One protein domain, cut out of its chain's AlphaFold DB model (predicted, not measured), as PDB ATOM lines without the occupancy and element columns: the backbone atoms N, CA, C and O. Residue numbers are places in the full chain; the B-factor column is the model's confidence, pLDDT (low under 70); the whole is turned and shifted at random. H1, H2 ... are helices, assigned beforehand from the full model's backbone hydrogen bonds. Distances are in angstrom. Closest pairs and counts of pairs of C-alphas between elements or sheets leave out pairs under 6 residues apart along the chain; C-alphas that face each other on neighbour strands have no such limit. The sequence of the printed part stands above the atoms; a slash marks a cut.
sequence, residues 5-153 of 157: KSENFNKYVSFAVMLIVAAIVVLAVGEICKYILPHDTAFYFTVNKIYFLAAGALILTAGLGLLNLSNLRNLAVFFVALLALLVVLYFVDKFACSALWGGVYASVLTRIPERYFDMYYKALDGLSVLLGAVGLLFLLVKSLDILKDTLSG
ATOM      1  N   LYS A   5     278.968 125.565   1.060       50.50
ATOM      2  CA  LYS A   5     277.540 125.965   1.053       50.50
ATOM      3  C   LYS A   5     276.754 125.488  -0.177       50.50
ATOM      4  O   LYS A   5     275.546 125.301  -0.051       50.50
ATOM      5  N   SER A   6     277.389 125.284  -1.337       56.94
ATOM      6  CA  SER A   6     276.652 124.990  -2.581       56.94
ATOM      7  C   SER A   6     276.121 123.555  -2.633       56.94
ATOM      8  O   SER A   6     275.004 123.328  -3.090       56.94
ATOM      9  N   GLU A   7     276.869 122.585  -2.104       59.72
ATOM     10  CA  GLU A   7     276.526 121.168  -2.242       59.72
ATOM     11  C   GLU A   7     275.312 120.771  -1.384       59.72
ATOM     12  O   GLU A   7     274.411 120.070  -1.846       59.72
ATOM     13  N   ASN A   8     275.239 121.278  -0.149       65.56
ATOM     14  CA  ASN A   8     274.080 121.069   0.719       65.56
ATOM     15  C   ASN A   8     272.852 121.825   0.202       65.56
ATOM     16  O   ASN A   8     271.759 121.265   0.189       65.56
ATOM     17  N   PHE A   9     273.027 123.058  -0.282       67.81
ATOM     18  CA  PHE A   9     271.940 123.834  -0.879       67.81
ATOM     19  C   PHE A   9     271.343 123.126  -2.104       67.81
ATOM     20  O   PHE A   9     270.127 122.955  -2.178       67.81
ATOM     21  N   ASN A  10     272.188 122.607  -3.000       72.50
ATOM     22  CA  ASN A  10     271.743 121.830  -4.157       72.50
ATOM     23  C   ASN A  10     270.973 120.566  -3.743       72.50
ATOM     24  O   ASN A  10     269.937 120.278  -4.331       72.50
ATOM     25  N   LYS A  11     271.403 119.855  -2.690       69.88
ATOM     26  CA  LYS A  11     270.677 118.683  -2.161       69.88
ATOM     27  C   LYS A  11     269.279 119.043  -1.641       69.88
ATOM     28  O   LYS A  11     268.324 118.328  -1.944       69.88
ATOM     29  N   TYR A  12     269.129 120.154  -0.916       74.06
ATOM     30  CA  TYR A  12     267.815 120.625  -0.451       74.06
ATOM     31  C   TYR A  12     266.904 121.049  -1.607       74.06
ATOM     32  O   TYR A  12     265.725 120.697  -1.613       74.06
ATOM     33  N   VAL A  13     267.448 121.753  -2.603       77.31
ATOM     34  CA  VAL A  13     266.698 122.157  -3.801       77.31
ATOM     35  C   VAL A  13     266.253 120.930  -4.597       77.31
ATOM     36  O   VAL A  13     265.075 120.816  -4.927       77.31
ATOM     37  N   SER A  14     267.145 119.968  -4.845       76.06
ATOM     38  CA  SER A  14     266.795 118.718  -5.532       76.06
ATOM     39  C   SER A  14     265.734 117.918  -4.778       76.06
ATOM     40  O   SER A  14     264.828 117.372  -5.404       76.06
ATOM     41  N   PHE A  15     265.800 117.873  -3.445       79.38
ATOM     42  CA  PHE A  15     264.770 117.228  -2.632       79.38
ATOM     43  C   PHE A  15     263.415 117.937  -2.752       79.38
ATOM     44  O   PHE A  15     262.404 117.275  -2.972       79.38
ATOM     45  N   ALA A  16     263.388 119.271  -2.659       80.62
ATOM     46  CA  ALA A  16     262.162 120.055  -2.793       80.62
ATOM     47  C   ALA A  16     261.518 119.877  -4.177       80.62
ATOM     48  O   ALA A  16     260.317 119.628  -4.272       80.62
ATOM     49  N   VAL A  17     262.322 119.923  -5.245       84.38
ATOM     50  CA  VAL A  17     261.858 119.660  -6.615       84.38
ATOM     51  C   VAL A  17     261.292 118.247  -6.726       84.38
ATOM     52  O   VAL A  17     260.194 118.070  -7.246       84.38
ATOM     53  N   MET A  18     261.987 117.240  -6.192       84.69
ATOM     54  CA  MET A  18     261.512 115.856  -6.240       84.69
ATOM     55  C   MET A  18     260.213 115.657  -5.451       84.69
ATOM     56  O   MET A  18     259.352 114.898  -5.884       84.69
ATOM     57  N   LEU A  19     260.044 116.346  -4.322       84.75
ATOM     58  CA  LEU A  19     258.816 116.304  -3.529       84.75
ATOM     59  C   LEU A  19     257.633 116.882  -4.317       84.75
ATOM     60  O   LEU A  19     256.565 116.272  -4.346       84.75
ATOM     61  N   ILE A  20     257.838 118.007  -5.012       86.75
ATOM     62  CA  ILE A  20     256.828 118.609  -5.895       86.75
ATOM     63  C   ILE A  20     256.490 117.661  -7.048       86.75
ATOM     64  O   ILE A  20     255.317 117.402  -7.305       86.75
ATOM     65  N   VAL A  21     257.502 117.100  -7.714       88.06
ATOM     66  CA  VAL A  21     257.302 116.145  -8.814       88.06
ATOM     67  C   VAL A  21     256.533 114.916  -8.329       88.06
ATOM     68  O   VAL A  21     255.569 114.516  -8.971       88.06
ATOM     69  N   ALA A  22     256.898 114.348  -7.178       86.25
ATOM     70  CA  ALA A  22     256.193 113.218  -6.580       86.25
ATOM     71  C   ALA A  22     254.718 113.545  -6.303       86.25
ATOM     72  O   ALA A  22     253.842 112.761  -6.668       86.25
ATOM     73  N   ALA A  23     254.436 114.710  -5.716       86.69
ATOM     74  CA  ALA A  23     253.072 115.155  -5.449       86.69
ATOM     75  C   ALA A  23     252.259 115.319  -6.743       86.69
ATOM     76  O   ALA A  23     251.147 114.803  -6.838       86.69
ATOM     77  N   ILE A  24     252.829 115.973  -7.762       89.69
ATOM     78  CA  ILE A  24     252.180 116.168  -9.068       89.69
ATOM     79  C   ILE A  24     251.905 114.826  -9.745       89.69
ATOM     80  O   ILE A  24     250.814 114.632 -10.269       89.69
ATOM     81  N   VAL A  25     252.857 113.890  -9.727       90.75
ATOM     82  CA  VAL A  25     252.682 112.565 -10.339       90.75
ATOM     83  C   VAL A  25     251.553 111.793  -9.658       90.75
ATOM     84  O   VAL A  25     250.693 111.252 -10.348       90.75
ATOM     85  N   VAL A  26     251.511 111.771  -8.321       91.50
ATOM     86  CA  VAL A  26     250.436 111.094  -7.574       91.50
ATOM     87  C   VAL A  26     249.073 111.731  -7.869       91.50
ATOM     88  O   VAL A  26     248.104 111.006  -8.089       91.50
ATOM     89  N   LEU A  27     249.001 113.064  -7.936       91.44
ATOM     90  CA  LEU A  27     247.773 113.778  -8.295       91.44
ATOM     91  C   LEU A  27     247.341 113.474  -9.734       91.44
ATOM     92  O   LEU A  27     246.198 113.093  -9.956       91.44
ATOM     93  N   ALA A  28     248.248 113.584 -10.704       92.19
ATOM     94  CA  ALA A  28     247.951 113.333 -12.112       92.19
ATOM     95  C   ALA A  28     247.452 111.899 -12.339       92.19
ATOM     96  O   ALA A  28     246.439 111.697 -13.005       92.19
ATOM     97  N   VAL A  29     248.118 110.902 -11.744       92.44
ATOM     98  CA  VAL A  29     247.679 109.501 -11.825       92.44
ATOM     99  C   VAL A  29     246.325 109.311 -11.151       92.44
ATOM    100  O   VAL A  29     245.468 108.629 -11.703       92.44
ATOM    101  N   GLY A  30     246.093 109.919  -9.988       90.62
ATOM    102  CA  GLY A  30     244.803 109.791  -9.321       90.62
ATOM    103  C   GLY A  30     243.655 110.421 -10.107       90.62
ATOM    104  O   GLY A  30     242.573 109.840 -10.153       90.62
ATOM    105  N   GLU A  31     243.881 111.550 -10.785       91.50
ATOM    106  CA  GLU A  31     242.867 112.156 -11.655       91.50
ATOM    107  C   GLU A  31     242.583 111.273 -12.877       91.50
ATOM    108  O   GLU A  31     241.426 111.101 -13.259       91.50
ATOM    109  N   ILE A  32     243.604 110.602 -13.425       91.56
ATOM    110  CA  ILE A  32     243.403 109.563 -14.447       91.56
ATOM    111  C   ILE A  32     242.557 108.407 -13.884       91.56
ATOM    112  O   ILE A  32     241.612 107.968 -14.537       91.56
ATOM    113  N   CYS A  33     242.839 107.928 -12.668       90.62
ATOM    114  CA  CYS A  33     242.038 106.879 -12.029       90.62
ATOM    115  C   CYS A  33     240.577 107.312 -11.844       90.62
ATOM    116  O   CYS A  33     239.665 106.541 -12.129       90.62
ATOM    117  N   LYS A  34     240.339 108.554 -11.418       90.25
ATOM    118  CA  LYS A  34     238.999 109.134 -11.271       90.25
ATOM    119  C   LYS A  34     238.235 109.265 -12.582       90.25
ATOM    120  O   LYS A  34     237.017 109.208 -12.554       90.25
ATOM    121  N   TYR A  35     238.920 109.420 -13.711       88.50
ATOM    122  CA  TYR A  35     238.267 109.402 -15.020       88.50
ATOM    123  C   TYR A  35     237.714 108.009 -15.377       88.50
ATOM    124  O   TYR A  35     236.732 107.887 -16.103       88.50
ATOM    125  N   ILE A  36     238.332 106.945 -14.852       87.69
ATOM    126  CA  ILE A  36     237.910 105.549 -15.061       87.69
ATOM    127  C   ILE A  36     236.822 105.138 -14.051       87.69
ATOM    128  O   ILE A  36     235.948 104.322 -14.359       87.69
ATOM    129  N   LEU A  37     236.888 105.676 -12.832       86.38
ATOM    130  CA  LEU A  37     236.004 105.331 -11.720       86.38
ATOM    131  C   LEU A  37     234.743 106.218 -11.708       86.38
ATOM    132  O   LEU A  37     234.865 107.439 -11.733       86.38
ATOM    133  N   PRO A  38     233.527 105.656 -11.594       81.75
ATOM    134  CA  PRO A  38     232.309 106.456 -11.496       81.75
ATOM    135  C   PRO A  38     232.282 107.286 -10.202       81.75
ATOM    136  O   PRO A  38     232.650 106.785  -9.135       81.75
ATOM    137  N   HIS A  39     231.827 108.538 -10.293       79.12
ATOM    138  CA  HIS A  39     231.843 109.525  -9.200       79.12
ATOM    139  C   HIS A  39     231.067 109.111  -7.941       79.12
ATOM    140  O   HIS A  39     231.364 109.583  -6.849       79.12
ATOM    141  N   ASP A  40     230.075 108.243  -8.093       69.69
ATOM    142  CA  ASP A  40     229.196 107.726  -7.045       69.69
ATOM    143  C   ASP A  40     229.755 106.475  -6.345       69.69
ATOM    144  O   ASP A  40     229.149 105.955  -5.410       69.69
ATOM    145  N   THR A  41     230.929 105.987  -6.755       77.81
ATOM    146  CA  THR A  41     231.521 104.781  -6.165       77.81
ATOM    147  C   THR A  41     232.407 105.081  -4.963       77.81
ATOM    148  O   THR A  41     233.196 106.028  -4.947       77.81
ATOM    149  N   ALA A  42     232.379 104.176  -3.982       83.06
ATOM    150  CA  ALA A  42     233.302 104.197  -2.850       83.06
ATOM    151  C   ALA A  42     234.782 104.224  -3.294       83.06
ATOM    152  O   ALA A  42     235.624 104.828  -2.629       83.06
ATOM    153  N   PHE A  43     235.103 103.618  -4.442       85.44
ATOM    154  CA  PHE A  43     236.440 103.656  -5.038       85.44
ATOM    155  C   PHE A  43     236.871 105.080  -5.414       85.44
ATOM    156  O   PHE A  43     237.991 105.470  -5.081       85.44
ATOM    157  N   TYR A  44     235.987 105.878  -6.024       86.94
ATOM    158  CA  TYR A  44     236.262 107.280  -6.357       86.94
ATOM    159  C   TYR A  44     236.571 108.111  -5.103       86.94
ATOM    160  O   TYR A  44     237.558 108.850  -5.055       86.94
ATOM    161  N   PHE A  45     235.772 107.952  -4.044       87.00
ATOM    162  CA  PHE A  45     236.010 108.653  -2.781       87.00
ATOM    163  C   PHE A  45     237.311 108.217  -2.100       87.00
ATOM    164  O   PHE A  45     238.024 109.063  -1.558       87.00
ATOM    165  N   THR A  46     237.674 106.934  -2.179       89.62
ATOM    166  CA  THR A  46     238.946 106.432  -1.636       89.62
ATOM    167  C   THR A  46     240.154 107.064  -2.332       89.62
ATOM    168  O   THR A  46     241.133 107.379  -1.655       89.62
ATOM    169  N   VAL A  47     240.084 107.350  -3.640       91.38
ATOM    170  CA  VAL A  47     241.157 108.082  -4.344       91.38
ATOM    171  C   VAL A  47     241.412 109.450  -3.701       91.38
ATOM    172  O   VAL A  47     242.564 109.798  -3.447       91.38
ATOM    173  N   ASN A  48     240.360 110.192  -3.338       90.19
ATOM    174  CA  ASN A  48     240.521 111.476  -2.640       90.19
ATOM    175  C   ASN A  48     241.240 111.318  -1.294       90.19
ATOM    176  O   ASN A  48     242.075 112.143  -0.933       90.19
ATOM    177  N   LYS A  49     240.943 110.247  -0.552       89.81
ATOM    178  CA  LYS A  49     241.585 109.969   0.743       89.81
ATOM    179  C   LYS A  49     243.060 109.606   0.583       89.81
ATOM    180  O   LYS A  49     243.878 109.999   1.412       89.81
ATOM    181  N   ILE A  50     243.424 108.940  -0.513       91.62
ATOM    182  CA  ILE A  50     244.825 108.649  -0.839       91.62
ATOM    183  C   ILE A  50     245.623 109.932  -1.081       91.62
ATOM    184  O   ILE A  50     246.782 109.982  -0.684       91.62
ATOM    185  N   TYR A  51     245.033 110.988  -1.649       88.75
ATOM    186  CA  TYR A  51     245.733 112.272  -1.794       88.75
ATOM    187  C   TYR A  51     246.136 112.872  -0.452       88.75
ATOM    188  O   TYR A  51     247.276 113.307  -0.288       88.75
ATOM    189  N   PHE A  52     245.226 112.859   0.523       87.44
ATOM    190  CA  PHE A  52     245.516 113.356   1.866       87.44
ATOM    191  C   PHE A  52     246.573 112.500   2.568       87.44
ATOM    192  O   PHE A  52     247.492 113.046   3.180       87.44
ATOM    193  N   LEU A  53     246.510 111.174   2.409       91.12
ATOM    194  CA  LEU A  53     247.537 110.267   2.923       91.12
ATOM    195  C   LEU A  53     248.900 110.510   2.272       91.12
ATOM    196  O   LEU A  53     249.911 110.550   2.971       91.12
ATOM    197  N   ALA A  54     248.937 110.702   0.952       88.88
ATOM    198  CA  ALA A  54     250.159 110.985   0.214       88.88
ATOM    199  C   ALA A  54     250.785 112.308   0.656       88.88
ATOM    200  O   ALA A  54     251.984 112.355   0.932       88.88
ATOM    201  N   ALA A  55     249.975 113.357   0.810       87.31
ATOM    202  CA  ALA A  55     250.431 114.634   1.344       87.31
ATOM    203  C   ALA A  55     250.998 114.486   2.767       87.31
ATOM    204  O   ALA A  55     252.113 114.935   3.033       87.31
ATOM    205  N   GLY A  56     250.282 113.793   3.660       88.38
ATOM    206  CA  GLY A  56     250.740 113.536   5.028       88.38
ATOM    207  C   GLY A  56     252.057 112.754   5.077       88.38
ATOM    208  O   GLY A  56     252.982 113.136   5.793       88.38
ATOM    209  N   ALA A  57     252.189 111.704   4.265       89.69
ATOM    210  CA  ALA A  57     253.399 110.888   4.188       89.69
ATOM    211  C   ALA A  57     254.600 111.648   3.593       89.69
ATOM    212  O   ALA A  57     255.730 111.477   4.060       89.69
ATOM    213  N   LEU A  58     254.379 112.512   2.596       87.31
ATOM    214  CA  LEU A  58     255.426 113.365   2.025       87.31
ATOM    215  C   LEU A  58     255.924 114.400   3.044       87.31
ATOM    216  O   LEU A  58     257.135 114.555   3.207       87.31
ATOM    217  N   ILE A  59     255.011 115.050   3.778       86.69
ATOM    218  CA  ILE A  59     255.356 115.992   4.857       86.69
ATOM    219  C   ILE A  59     256.129 115.276   5.969       86.69
ATOM    220  O   ILE A  59     257.149 115.783   6.432       86.69
ATOM    221  N   LEU A  60     255.703 114.072   6.360       88.00
ATOM    222  CA  LEU A  60     256.412 113.259   7.349       88.00
ATOM    223  C   LEU A  60     257.827 112.897   6.896       88.00
ATOM    224  O   LEU A  60     258.779 113.055   7.657       88.00
ATOM    225  N   THR A  61     257.980 112.460   5.647       85.88
ATOM    226  CA  THR A  61     259.292 112.116   5.081       85.88
ATOM    227  C   THR A  61     260.223 113.333   5.063       85.88
ATOM    228  O   THR A  61     261.407 113.212   5.387       85.88
ATOM    229  N   ALA A  62     259.685 114.514   4.742       82.06
ATOM    230  CA  ALA A  62     260.418 115.772   4.819       82.06
ATOM    231  C   ALA A  62     260.817 116.123   6.266       82.06
ATOM    232  O   ALA A  62     261.977 116.459   6.512       82.06
ATOM    233  N   GLY A  63     259.895 115.990   7.227       80.62
ATOM    234  CA  GLY A  63     260.128 116.260   8.651       80.62
ATOM    235  C   GLY A  63     261.185 115.367   9.283       80.62
ATOM    236  O   GLY A  63     262.096 115.863   9.942       80.62
ATOM    237  N   LEU A  64     261.147 114.067   8.994       83.44
ATOM    238  CA  LEU A  64     262.145 113.104   9.467       83.44
ATOM    239  C   LEU A  64     263.540 113.326   8.859       83.44
ATOM    240  O   LEU A  64     264.499 112.668   9.251       83.44
ATOM    241  N   GLY A  65     263.683 114.238   7.890       71.56
ATOM    242  CA  GLY A  65     264.963 114.493   7.243       71.56
ATOM    243  C   GLY A  65     265.461 113.310   6.419       71.56
ATOM    244  O   GLY A  65     266.660 113.224   6.155       71.56
ATOM    245  N   LEU A  66     264.557 112.428   5.979       72.88
ATOM    246  CA  LEU A  66     264.846 111.335   5.056       72.88
ATOM    247  C   LEU A  66     265.021 111.893   3.635       72.88
ATOM    248  O   LEU A  66     264.312 111.511   2.706       72.88
ATOM    249  N   LEU A  67     265.994 112.798   3.468       66.19
ATOM    250  CA  LEU A  67     266.289 113.568   2.252       66.19
ATOM    251  C   LEU A  67     266.856 112.715   1.101       66.19
ATOM    252  O   LEU A  67     267.497 113.219   0.181       66.19
ATOM    253  N   ASN A  68     266.641 111.403   1.146       77.12
ATOM    254  CA  ASN A  68     267.066 110.483   0.113       77.12
ATOM    255  C   ASN A  68     266.045 110.503  -1.030       77.12
ATOM    256  O   ASN A  68     264.891 110.106  -0.855       77.12
ATOM    257  N   LEU A  69     266.493 110.909  -2.219       78.00
ATOM    258  CA  LEU A  69     265.690 110.907  -3.447       78.00
ATOM    259  C   LEU A  69     265.065 109.532  -3.734       78.00
ATOM    260  O   LEU A  69     263.950 109.450  -4.248       78.00
ATOM    261  N   SER A  70     265.748 108.451  -3.346       85.81
ATOM    262  CA  SER A  70     265.241 107.083  -3.488       85.81
ATOM    263  C   SER A  70     263.998 106.840  -2.634       85.81
ATOM    264  O   SER A  70     263.066 106.191  -3.101       85.81
ATOM    265  N   ASN A  71     263.942 107.396  -1.420       84.25
ATOM    266  CA  ASN A  71     262.798 107.233  -0.521       84.25
ATOM    267  C   ASN A  71     261.572 107.980  -1.051       84.25
ATOM    268  O   ASN A  71     260.492 107.400  -1.102       84.25
ATOM    269  N   LEU A  72     261.749 109.223  -1.517       83.88
ATOM    270  CA  LEU A  72     260.668 109.985  -2.156       83.88
ATOM    271  C   LEU A  72     260.135 109.280  -3.404       83.88
ATOM    272  O   LEU A  72     258.924 109.174  -3.580       83.88
ATOM    273  N   ARG A  73     261.029 108.754  -4.251       87.00
ATOM    274  CA  ARG A  73     260.637 107.983  -5.435       87.00
ATOM    275  C   ARG A  73     259.847 106.738  -5.050       87.00
ATOM    276  O   ARG A  73     258.787 106.504  -5.616       87.00
ATOM    277  N   ASN A  74     260.342 105.949  -4.099       90.12
ATOM    278  CA  ASN A  74     259.678 104.720  -3.669       90.12
ATOM    279  C   ASN A  74     258.304 105.014  -3.055       90.12
ATOM    280  O   ASN A  74     257.352 104.290  -3.329       90.12
ATOM    281  N   LEU A  75     258.185 106.099  -2.286       89.75
ATOM    282  CA  LEU A  75     256.916 106.545  -1.721       89.75
ATOM    283  C   LEU A  75     255.929 106.976  -2.816       89.75
ATOM    284  O   LEU A  75     254.769 106.572  -2.791       89.75
ATOM    285  N   ALA A  76     256.387 107.740  -3.810       89.06
ATOM    286  CA  ALA A  76     255.564 108.128  -4.955       89.06
ATOM    287  C   ALA A  76     255.087 106.903  -5.748       89.06
ATOM    288  O   ALA A  76     253.899 106.776  -6.037       89.06
ATOM    289  N   VAL A  77     255.994 105.966  -6.046       91.81
ATOM    290  CA  VAL A  77     255.674 104.704  -6.731       91.81
ATOM    291  C   VAL A  77     254.685 103.877  -5.918       91.81
ATOM    292  O   VAL A  77     253.755 103.323  -6.493       91.81
ATOM    293  N   PHE A  78     254.833 103.825  -4.593       93.94
ATOM    294  CA  PHE A  78     253.888 103.142  -3.713       93.94
ATOM    295  C   PHE A  78     252.475 103.728  -3.832       93.94
ATOM    296  O   PHE A  78     251.525 102.977  -4.034       93.94
ATOM    297  N   PHE A  79     252.323 105.055  -3.774       94.19
ATOM    298  CA  PHE A  79     251.009 105.688  -3.928       94.19
ATOM    299  C   PHE A  79     250.429 105.511  -5.333       94.19
ATOM    300  O   PHE A  79     249.242 105.229  -5.467       94.19
ATOM    301  N   VAL A  80     251.255 105.599  -6.376       93.44
ATOM    302  CA  VAL A  80     250.841 105.299  -7.755       93.44
ATOM    303  C   VAL A  80     250.369 103.849  -7.884       93.44
ATOM    304  O   VAL A  80     249.319 103.595  -8.471       93.44
ATOM    305  N   ALA A  81     251.093 102.894  -7.298       93.62
ATOM    306  CA  ALA A  81     250.706 101.487  -7.289       93.62
ATOM    307  C   ALA A  81     249.403 101.260  -6.508       93.62
ATOM    308  O   ALA A  81     248.555 100.492  -6.952       93.62
ATOM    309  N   LEU A  82     249.211 101.960  -5.387       93.88
ATOM    310  CA  LEU A  82     247.977 101.911  -4.603       93.88
ATOM    311  C   LEU A  82     246.773 102.437  -5.405       93.88
ATOM    312  O   LEU A  82     245.706 101.827  -5.385       93.88
ATOM    313  N   LEU A  83     246.951 103.532  -6.150       94.00
ATOM    314  CA  LEU A  83     245.928 104.083  -7.044       94.00
ATOM    315  C   LEU A  83     245.599 103.123  -8.193       94.00
ATOM    316  O   LEU A  83     244.427 102.861  -8.464       94.00
ATOM    317  N   ALA A  84     246.616 102.541  -8.832       91.31
ATOM    318  CA  ALA A  84     246.419 101.533  -9.871       91.31
ATOM    319  C   ALA A  84     245.690 100.294  -9.325       91.31
ATOM    320  O   ALA A  84     244.771  99.781  -9.964       91.31
ATOM    321  N   LEU A  85     246.043  99.848  -8.117       93.12
ATOM    322  CA  LEU A  85     245.387  98.729  -7.447       93.12
ATOM    323  C   LEU A  85     243.902  99.009  -7.190       93.12
ATOM    324  O   LEU A  85     243.090  98.111  -7.392       93.12
ATOM    325  N   LEU A  86     243.521 100.231  -6.803       91.50
ATOM    326  CA  LEU A  86     242.106 100.591  -6.648       91.50
ATOM    327  C   LEU A  86     241.319 100.433  -7.950       91.50
ATOM    328  O   LEU A  86     240.201  99.924  -7.928       91.50
ATOM    329  N   VAL A  87     241.904 100.837  -9.078       91.56
ATOM    330  CA  VAL A  87     241.273 100.664 -10.392       91.56
ATOM    331  C   VAL A  87     241.094  99.179 -10.707       91.56
ATOM    332  O   VAL A  87     240.015  98.765 -11.126       91.56
ATOM    333  N   VAL A  88     242.117  98.359 -10.453       92.50
ATOM    334  CA  VAL A  88     242.027  96.901 -10.633       92.50
ATOM    335  C   VAL A  88     240.939  96.303  -9.739       92.50
ATOM    336  O   VAL A  88     240.110  95.537 -10.222       92.50
ATOM    337  N   LEU A  89     240.888  96.685  -8.459       90.50
ATOM    338  CA  LEU A  89     239.875  96.211  -7.513       90.50
ATOM    339  C   LEU A  89     238.457  96.592  -7.943       90.50
ATOM    340  O   LEU A  89     237.549  95.781  -7.795       90.50
ATOM    341  N   TYR A  90     238.266  97.774  -8.524       89.94
ATOM    342  CA  TYR A  90     236.980  98.166  -9.096       89.94
ATOM    343  C   TYR A  90     236.553  97.256 -10.260       89.94
ATOM    344  O   TYR A  90     235.397  96.837 -10.328       89.94
ATOM    345  N   PHE A  91     237.471  96.894 -11.163       89.19
ATOM    346  CA  PHE A  91     237.151  95.946 -12.237       89.19
ATOM    347  C   PHE A  91     236.855  94.541 -11.705       89.19
ATOM    348  O   PHE A  91     235.933  93.887 -12.196       89.19
ATOM    349  N   VAL A  92     237.588  94.095 -10.681       89.88
ATOM    350  CA  VAL A  92     237.322  92.824  -9.995       89.88
ATOM    351  C   VAL A  92     235.939  92.838  -9.342       89.88
ATOM    352  O   VAL A  92     235.192  91.876  -9.495       89.88
ATOM    353  N   ASP A  93     235.565  93.930  -8.676       87.19
ATOM    354  CA  ASP A  93     234.248  94.107  -8.060       87.19
ATOM    355  C   ASP A  93     233.118  94.047  -9.100       87.19
ATOM    356  O   ASP A  93     232.156  93.293  -8.934       87.19
ATOM    357  N   LYS A  94     233.273  94.742 -10.234       84.81
ATOM    358  CA  LYS A  94     232.316  94.655 -11.346       84.81
ATOM    359  C   LYS A  94     232.192  93.244 -11.912       84.81
ATOM    360  O   LYS A  94     231.081  92.784 -12.180       84.81
ATOM    361  N   PHE A  95     233.316  92.556 -12.093       87.06
ATOM    362  CA  PHE A  95     233.315  91.182 -12.586       87.06
ATOM    363  C   PHE A  95     232.629  90.231 -11.597       87.06
ATOM    364  O   PHE A  95     231.785  89.431 -11.998       87.06
ATOM    365  N   ALA A  96     232.921  90.368 -10.302       86.31
ATOM    366  CA  ALA A  96     232.289  89.588  -9.245       86.31
ATOM    367  C   ALA A  96     230.771  89.822  -9.193       86.31
ATOM    368  O   ALA A  96     230.010  88.863  -9.101       86.31
ATOM    369  N   CYS A  97     230.316  91.072  -9.330       84.50
ATOM    370  CA  CYS A  97     228.890  91.388  -9.410       84.50
ATOM    371  C   CYS A  97     228.188  90.729 -10.597       84.50
ATOM    372  O   CYS A  97     227.076  90.211 -10.456       84.50
ATOM    373  N   SER A  98     228.840  90.736 -11.761       83.44
ATOM    374  CA  SER A  98     228.337  90.056 -12.953       83.44
ATOM    375  C   SER A  98     228.219  88.546 -12.723       83.44
ATOM    376  O   SER A  98     227.171  87.960 -12.988       83.44
ATOM    377  N   ALA A  99     229.248  87.925 -12.143       86.38
ATOM    378  CA  ALA A  99     229.285  86.485 -11.898       86.38
ATOM    379  C   ALA A  99     228.296  86.016 -10.813       86.38
ATOM    380  O   ALA A  99     227.674  84.967 -10.964       86.38
ATOM    381  N   LEU A 100     228.146  86.771  -9.720       84.50
ATOM    382  CA  LEU A 100     227.344  86.363  -8.559       84.50
ATOM    383  C   LEU A 100     225.856  86.694  -8.696       84.50
ATOM    384  O   LEU A 100     225.015  85.947  -8.198       84.50
ATOM    385  N   TRP A 101     225.522  87.815  -9.338       84.44
ATOM    386  CA  TRP A 101     224.142  88.310  -9.412       84.44
ATOM    387  C   TRP A 101     223.706  88.674 -10.828       84.44
ATOM    388  O   TRP A 101     222.765  89.447 -10.990       84.44
ATOM    389  N   GLY A 102     224.394  88.176 -11.858       79.50
ATOM    390  CA  GLY A 102     224.033  88.435 -13.254       79.50
ATOM    391  C   GLY A 102     224.038  89.922 -13.626       79.50
ATOM    392  O   GLY A 102     223.320  90.322 -14.537       79.50
ATOM    393  N   GLY A 103     224.780  90.757 -12.889       69.81
ATOM    394  CA  GLY A 103     224.842  92.204 -13.117       69.81
ATOM    395  C   GLY A 103     223.657  93.009 -12.573       69.81
ATOM    396  O   GLY A 103     223.569  94.200 -12.851       69.81
ATOM    397  N   VAL A 104     222.768  92.405 -11.770       72.38
ATOM    398  CA  VAL A 104     221.633  93.113 -11.135       72.38
ATOM    399  C   VAL A 104     222.102  94.236 -10.199       72.38
ATOM    400  O   VAL A 104     221.414  95.240 -10.036       72.38
ATOM    401  N   TYR A 105     223.283  94.085  -9.595       70.12
ATOM    402  CA  TYR A 105     223.874  95.081  -8.704       70.12
ATOM    403  C   TYR A 105     225.098  95.732  -9.344       70.12
ATOM    404  O   TYR A 105     225.945  95.052  -9.921       70.12
ATOM    405  N   ALA A 106     225.213  97.053  -9.183       69.88
ATOM    406  CA  ALA A 106     226.302  97.842  -9.758       69.88
ATOM    407  C   ALA A 106     227.676  97.583  -9.105       69.88
ATOM    408  O   ALA A 106     228.699  97.787  -9.754       69.88
ATOM    409  N   SER A 107     227.708  97.147  -7.839       77.94
ATOM    410  CA  SER A 107     228.930  96.863  -7.070       77.94
ATOM    411  C   SER A 107     228.616  95.980  -5.857       77.94
ATOM    412  O   SER A 107     227.495  96.033  -5.345       77.94
ATOM    413  N   VAL A 108     229.581  95.179  -5.382       76.38
ATOM    414  CA  VAL A 108     229.429  94.394  -4.141       76.38
ATOM    415  C   VAL A 108     229.332  95.354  -2.953       76.38
ATOM    416  O   VAL A 108     228.620  95.099  -1.979       76.38
ATOM    417  N   LEU A 109     230.016  96.496  -3.059       76.69
ATOM    418  CA  LEU A 109     230.118  97.511  -2.021       76.69
ATOM    419  C   LEU A 109     228.789  98.205  -1.709       76.69
ATOM    420  O   LEU A 109     228.615  98.647  -0.580       76.69
ATOM    421  N   THR A 110     227.819  98.239  -2.631       72.94
ATOM    422  CA  THR A 110     226.494  98.836  -2.352       72.94
ATOM    423  C   THR A 110     225.704  98.078  -1.287       72.94
ATOM    424  O   THR A 110     224.734  98.599  -0.742       72.94
ATOM    425  N   ARG A 111     226.111  96.846  -0.967       77.31
ATOM    426  CA  ARG A 111     225.501  96.040   0.096       77.31
ATOM    427  C   ARG A 111     226.081  96.321   1.477       77.31
ATOM    428  O   ARG A 111     225.518  95.865   2.470       77.31
ATOM    429  N   ILE A 112     227.204  97.030   1.556       81.56
ATOM    430  CA  ILE A 112     227.803  97.414   2.829       81.56
ATOM    431  C   ILE A 112     227.098  98.692   3.308       81.56
ATOM    432  O   ILE A 112     227.016  99.658   2.551       81.56
ATOM    433  N   PRO A 113     226.591  98.735   4.553       84.75
ATOM    434  CA  PRO A 113     225.951  99.935   5.080       84.75
ATOM    435  C   PRO A 113     226.876 101.157   5.040       84.75
ATOM    436  O   PRO A 113     228.036 101.071   5.446       84.75
ATOM    437  N   GLU A 114     226.332 102.313   4.648       82.31
ATOM    438  CA  GLU A 114     227.069 103.583   4.505       82.31
ATOM    439  C   GLU A 114     227.878 103.957   5.751       82.31
ATOM    440  O   GLU A 114     229.012 104.420   5.650       82.31
ATOM    441  N   ARG A 115     227.354 103.647   6.945       86.38
ATOM    442  CA  ARG A 115     228.037 103.883   8.226       86.38
ATOM    443  C   ARG A 115     229.446 103.276   8.278       86.38
ATOM    444  O   ARG A 115     230.325 103.859   8.911       86.38
ATOM    445  N   TYR A 116     229.672 102.122   7.650       87.75
ATOM    446  CA  TYR A 116     230.996 101.493   7.630       87.75
ATOM    447  C   TYR A 116     231.960 102.216   6.688       87.75
ATOM    448  O   TYR A 116     233.128 102.380   7.040       87.75
ATOM    449  N   PHE A 117     231.477 102.707   5.543       84.31
ATOM    450  CA  PHE A 117     232.276 103.550   4.651       84.31
ATOM    451  C   PHE A 117     232.638 104.875   5.319       84.31
ATOM    452  O   PHE A 117     233.796 105.280   5.276       84.31
ATOM    453  N   ASP A 118     231.703 105.496   6.034       87.00
ATOM    454  CA  ASP A 118     231.962 106.717   6.800       87.00
ATOM    455  C   ASP A 118     233.026 106.524   7.883       87.00
ATOM    456  O   ASP A 118     233.920 107.359   8.043       87.00
ATOM    457  N   MET A 119     232.952 105.423   8.640       89.38
ATOM    458  CA  MET A 119     233.975 105.085   9.635       89.38
ATOM    459  C   MET A 119     235.338 104.871   8.979       89.38
ATOM    460  O   MET A 119     236.341 105.392   9.468       89.38
ATOM    461  N   TYR A 120     235.369 104.148   7.860       90.00
ATOM    462  CA  TYR A 120     236.579 103.916   7.080       90.00
ATOM    463  C   TYR A 120     237.195 105.231   6.580       90.00
ATOM    464  O   TYR A 120     238.376 105.486   6.815       90.00
ATOM    465  N   TYR A 121     236.405 106.115   5.971       90.44
ATOM    466  CA  TYR A 121     236.892 107.397   5.464       90.44
ATOM    467  C   TYR A 121     237.380 108.325   6.572       90.44
ATOM    468  O   TYR A 121     238.440 108.931   6.423       90.44
ATOM    469  N   LYS A 122     236.672 108.386   7.707       90.38
ATOM    470  CA  LYS A 122     237.121 109.149   8.881       90.38
ATOM    471  C   LYS A 122     238.426 108.609   9.454       90.38
ATOM    472  O   LYS A 122     239.269 109.395   9.876       90.38
ATOM    473  N   ALA A 123     238.614 107.289   9.461       90.94
ATOM    474  CA  ALA A 123     239.869 106.687   9.896       90.94
ATOM    475  C   ALA A 123     241.031 107.078   8.968       90.94
ATOM    476  O   ALA A 123     242.096 107.454   9.456       90.94
ATOM    477  N   LEU A 124     240.823 107.064   7.645       91.56
ATOM    478  CA  LEU A 124     241.834 107.520   6.682       91.56
ATOM    479  C   LEU A 124     242.146 109.016   6.821       91.56
ATOM    480  O   LEU A 124     243.314 109.401   6.756       91.56
ATOM    481  N   ASP A 125     241.132 109.855   7.043       89.81
ATOM    482  CA  ASP A 125     241.330 111.285   7.305       89.81
ATOM    483  C   ASP A 125     242.138 111.496   8.589       89.81
ATOM    484  O   ASP A 125     243.123 112.232   8.590       89.81
ATOM    485  N   GLY A 126     241.771 110.801   9.671       90.56
ATOM    486  CA  GLY A 126     242.482 110.857  10.946       90.56
ATOM    487  C   GLY A 126     243.948 110.446  10.810       90.56
ATOM    488  O   GLY A 126     244.829 111.152  11.297       90.56
ATOM    489  N   LEU A 127     244.228 109.358  10.086       90.94
ATOM    490  CA  LEU A 127     245.598 108.931   9.789       90.94
ATOM    491  C   LEU A 127     246.360 109.979   8.971       90.94
ATOM    492  O   LEU A 127     247.500 110.295   9.302       90.94
ATOM    493  N   SER A 128     245.735 110.555   7.944       90.44
ATOM    494  CA  SER A 128     246.348 111.600   7.113       90.44
ATOM    495  C   SER A 128     246.732 112.828   7.935       90.44
ATOM    496  O   SER A 128     247.852 113.329   7.824       90.44
ATOM    497  N   VAL A 129     245.818 113.284   8.798       91.19
ATOM    498  CA  VAL A 129     246.041 114.418   9.700       91.19
ATOM    499  C   VAL A 129     247.146 114.105  10.701       91.19
ATOM    500  O   VAL A 129     248.020 114.940  10.902       91.19
ATOM    501  N   LEU A 130     247.158 112.907  11.295       91.81
ATOM    502  CA  LEU A 130     248.206 112.498  12.233       91.81
ATOM    503  C   LEU A 130     249.586 112.474  11.569       91.81
ATOM    504  O   LEU A 130     250.526 113.060  12.100       91.81
ATOM    505  N   LEU A 131     249.706 111.852  10.392       90.44
ATOM    506  CA  LEU A 131     250.964 111.805   9.639       90.44
ATOM    507  C   LEU A 131     251.443 113.215   9.271       90.44
ATOM    508  O   LEU A 131     252.611 113.546   9.481       90.44
ATOM    509  N   GLY A 132     250.527 114.056   8.783       87.38
ATOM    510  CA  GLY A 132     250.813 115.448   8.451       87.38
ATOM    511  C   GLY A 132     251.254 116.262   9.667       87.38
ATOM    512  O   GLY A 132     252.288 116.920   9.609       87.38
ATOM    513  N   ALA A 133     250.526 116.184  10.782       89.81
ATOM    514  CA  ALA A 133     250.820 116.929  12.005       89.81
ATOM    515  C   ALA A 133     252.169 116.530  12.614       89.81
ATOM    516  O   ALA A 133     252.967 117.398  12.963       89.81
ATOM    517  N   VAL A 134     252.455 115.226  12.688       91.12
ATOM    518  CA  VAL A 134     253.746 114.715  13.171       91.12
ATOM    519  C   VAL A 134     254.880 115.185  12.261       91.12
ATOM    520  O   VAL A 134     255.888 115.696  12.745       91.12
ATOM    521  N   GLY A 135     254.709 115.081  10.942       87.75
ATOM    522  CA  GLY A 135     255.703 115.554   9.983       87.75
ATOM    523  C   GLY A 135     255.982 117.052  10.080       87.75
ATOM    524  O   GLY A 135     257.140 117.472  10.079       87.75
ATOM    525  N   LEU A 136     254.929 117.857  10.215       86.25
ATOM    526  CA  LEU A 136     255.021 119.311  10.323       86.25
ATOM    527  C   LEU A 136     255.689 119.725  11.641       86.25
ATOM    528  O   LEU A 136     256.526 120.624  11.645       86.25
ATOM    529  N   LEU A 137     255.407 119.019  12.739       90.31
ATOM    530  CA  LEU A 137     256.089 119.222  14.015       90.31
ATOM    531  C   LEU A 137     257.595 118.948  13.904       90.31
ATOM    532  O   LEU A 137     258.393 119.775  14.340       90.31
ATOM    533  N   PHE A 138     258.000 117.846  13.266       88.12
ATOM    534  CA  PHE A 138     259.422 117.569  13.036       88.12
ATOM    535  C   PHE A 138     260.095 118.621  12.148       88.12
ATOM    536  O   PHE A 138     261.214 119.042  12.449       88.12
ATOM    537  N   LEU A 139     259.414 119.087  11.094       84.81
ATOM    538  CA  LEU A 139     259.905 120.199  10.275       84.81
ATOM    539  C   LEU A 139     260.124 121.456  11.120       84.81
ATOM    540  O   LEU A 139     261.193 122.052  11.036       84.81
ATOM    541  N   LEU A 140     259.153 121.827  11.959       85.69
ATOM    542  CA  LEU A 140     259.242 123.005  12.825       85.69
ATOM    543  C   LEU A 140     260.403 122.910  13.813       85.69
ATOM    544  O   LEU A 140     261.184 123.854  13.902       85.69
ATOM    545  N   VAL A 141     260.554 121.783  14.517       86.69
ATOM    546  CA  VAL A 141     261.677 121.585  15.452       86.69
ATOM    547  C   VAL A 141     263.009 121.735  14.720       86.69
ATOM    548  O   VAL A 141     263.873 122.491  15.152       86.69
ATOM    549  N   LYS A 142     263.141 121.115  13.546       80.06
ATOM    550  CA  LYS A 142     264.363 121.199  12.743       80.06
ATOM    551  C   LYS A 142     264.640 122.616  12.232       80.06
ATOM    552  O   LYS A 142     265.788 123.051  12.204       80.06
ATOM    553  N   SER A 143     263.607 123.355  11.831       78.38
ATOM    554  CA  SER A 143     263.738 124.763  11.444       78.38
ATOM    555  C   SER A 143     264.160 125.644  12.621       78.38
ATOM    556  O   SER A 143     264.975 126.547  12.434       78.38
ATOM    557  N   LEU A 144     263.651 125.375  13.827       84.12
ATOM    558  CA  LEU A 144     264.051 126.074  15.050       84.12
ATOM    559  C   LEU A 144     265.507 125.785  15.424       84.12
ATOM    560  O   LEU A 144     266.216 126.715  15.798       84.12
ATOM    561  N   ASP A 145     265.972 124.545  15.261       82.69
ATOM    562  CA  ASP A 145     267.379 124.192  15.474       82.69
ATOM    563  C   ASP A 145     268.298 124.943  14.498       82.69
ATOM    564  O   ASP A 145     269.281 125.546  14.920       82.69
ATOM    565  N   ILE A 146     267.935 125.022  13.211       77.69
ATOM    566  CA  ILE A 146     268.694 125.799  12.210       77.69
ATOM    567  C   ILE A 146     268.725 127.291  12.570       77.69
ATOM    568  O   ILE A 146     269.770 127.942  12.455       77.69
ATOM    569  N   LEU A 147     267.591 127.852  13.004       76.38
ATOM    570  CA  LEU A 147     267.510 129.246  13.445       76.38
ATOM    571  C   LEU A 147     268.381 129.482  14.680       76.38
ATOM    572  O   LEU A 147     269.135 130.454  14.715       76.38
ATOM    573  N   LYS A 148     268.331 128.578  15.662       78.75
ATOM    574  CA  LYS A 148     269.163 128.625  16.864       78.75
ATOM    575  C   LYS A 148     270.644 128.544  16.518       78.75
ATOM    576  O   LYS A 148     271.408 129.359  17.025       78.75
ATOM    577  N   ASP A 149     271.054 127.634  15.643       73.44
ATOM    578  CA  ASP A 149     272.452 127.487  15.229       73.44
ATOM    579  C   ASP A 149     272.954 128.715  14.461       73.44
ATOM    580  O   ASP A 149     274.090 129.152  14.646       73.44
ATOM    581  N   THR A 150     272.089 129.337  13.659       73.56
ATOM    582  CA  THR A 150     272.411 130.583  12.947       73.56
ATOM    583  C   THR A 150     272.533 131.769  13.912       73.56
ATOM    584  O   THR A 150     273.430 132.598  13.761       73.56
ATOM    585  N   LEU A 151     271.666 131.840  14.929       75.31
ATOM    586  CA  LEU A 151     271.666 132.891  15.956       75.31
ATOM    587  C   LEU A 151     272.780 132.719  16.998       75.31
ATOM    588  O   LEU A 151     273.246 133.709  17.556       75.31
ATOM    589  N   SER A 152     273.232 131.489  17.247       74.88
ATOM    590  CA  SER A 152     274.286 131.186  18.229       74.88
ATOM    591  C   SER A 152     275.683 131.637  17.774       74.88
ATOM    592  O   SER A 152     276.617 131.615  18.575       74.88
ATOM    593  N   GLY A 153     275.830 132.077  16.519       54.50
ATOM    594  CA  GLY A 153     277.099 132.518  15.938       54.50
ATOM    595  C   GLY A 153     278.118 131.378  15.773       54.50
ATOM    596  O   GLY A 153     277.943 130.285  16.316       54.50
TER     597      GLY A 153
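What this domain is: This is residues 5 to 153 of the 157 residues of an uncharacterized protein of Methanocella paludicola (strain DSM 17711 / JCM 13418 / NBRC 101707 / SANAE) (UniProt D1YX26). What shape is this? It is a rod of long, nearly aligned helices: H1, H2 and H3 form an up-and-down bundle, each running against the one before, and H5 packs along H2, apart from H1 and H3. What makes it up? The 149 printed residues hold five named helices, H1 to H5 in order, and no named strand: all helix, loose, radius of gyration of the C-alphas 19.8 A, spans 74 by 28 by 18 A.

Where its parts are: Where does it begin? H1, residues 5 to 36, starts at C-alpha 5 (277.540, 125.965, 1.053) and is 47.4 A long. What follows? H2 is residues 42 to 63, 31.6 A; H3 69 to 101, 47.7 A; H4 108 to 111; H5 114 to 151, 54.6 A, ending at C-alpha 151 (271.666, 132.891, 15.956).

How they stand to each other: What touches H2? Among them H5, closest C-alphas Leu 60 and Gly 135, 3.6 A, a shallow tilt of 17 degrees, the same way. Where is H4? It touches H3, closest C-alphas Cys 97 and Val 108, 6.1 A. Are the backbones helical? Every O i to N i+4 pair is within hydrogen-bond range in H1, H3 and H5, and 16 of 18 in H2; H4 is too short for one.

The domain as a whole: Is it unbroken? The printed part has no cut and no long link. Where is confidence low? Eleven residues are under 70, among them 5 to 9.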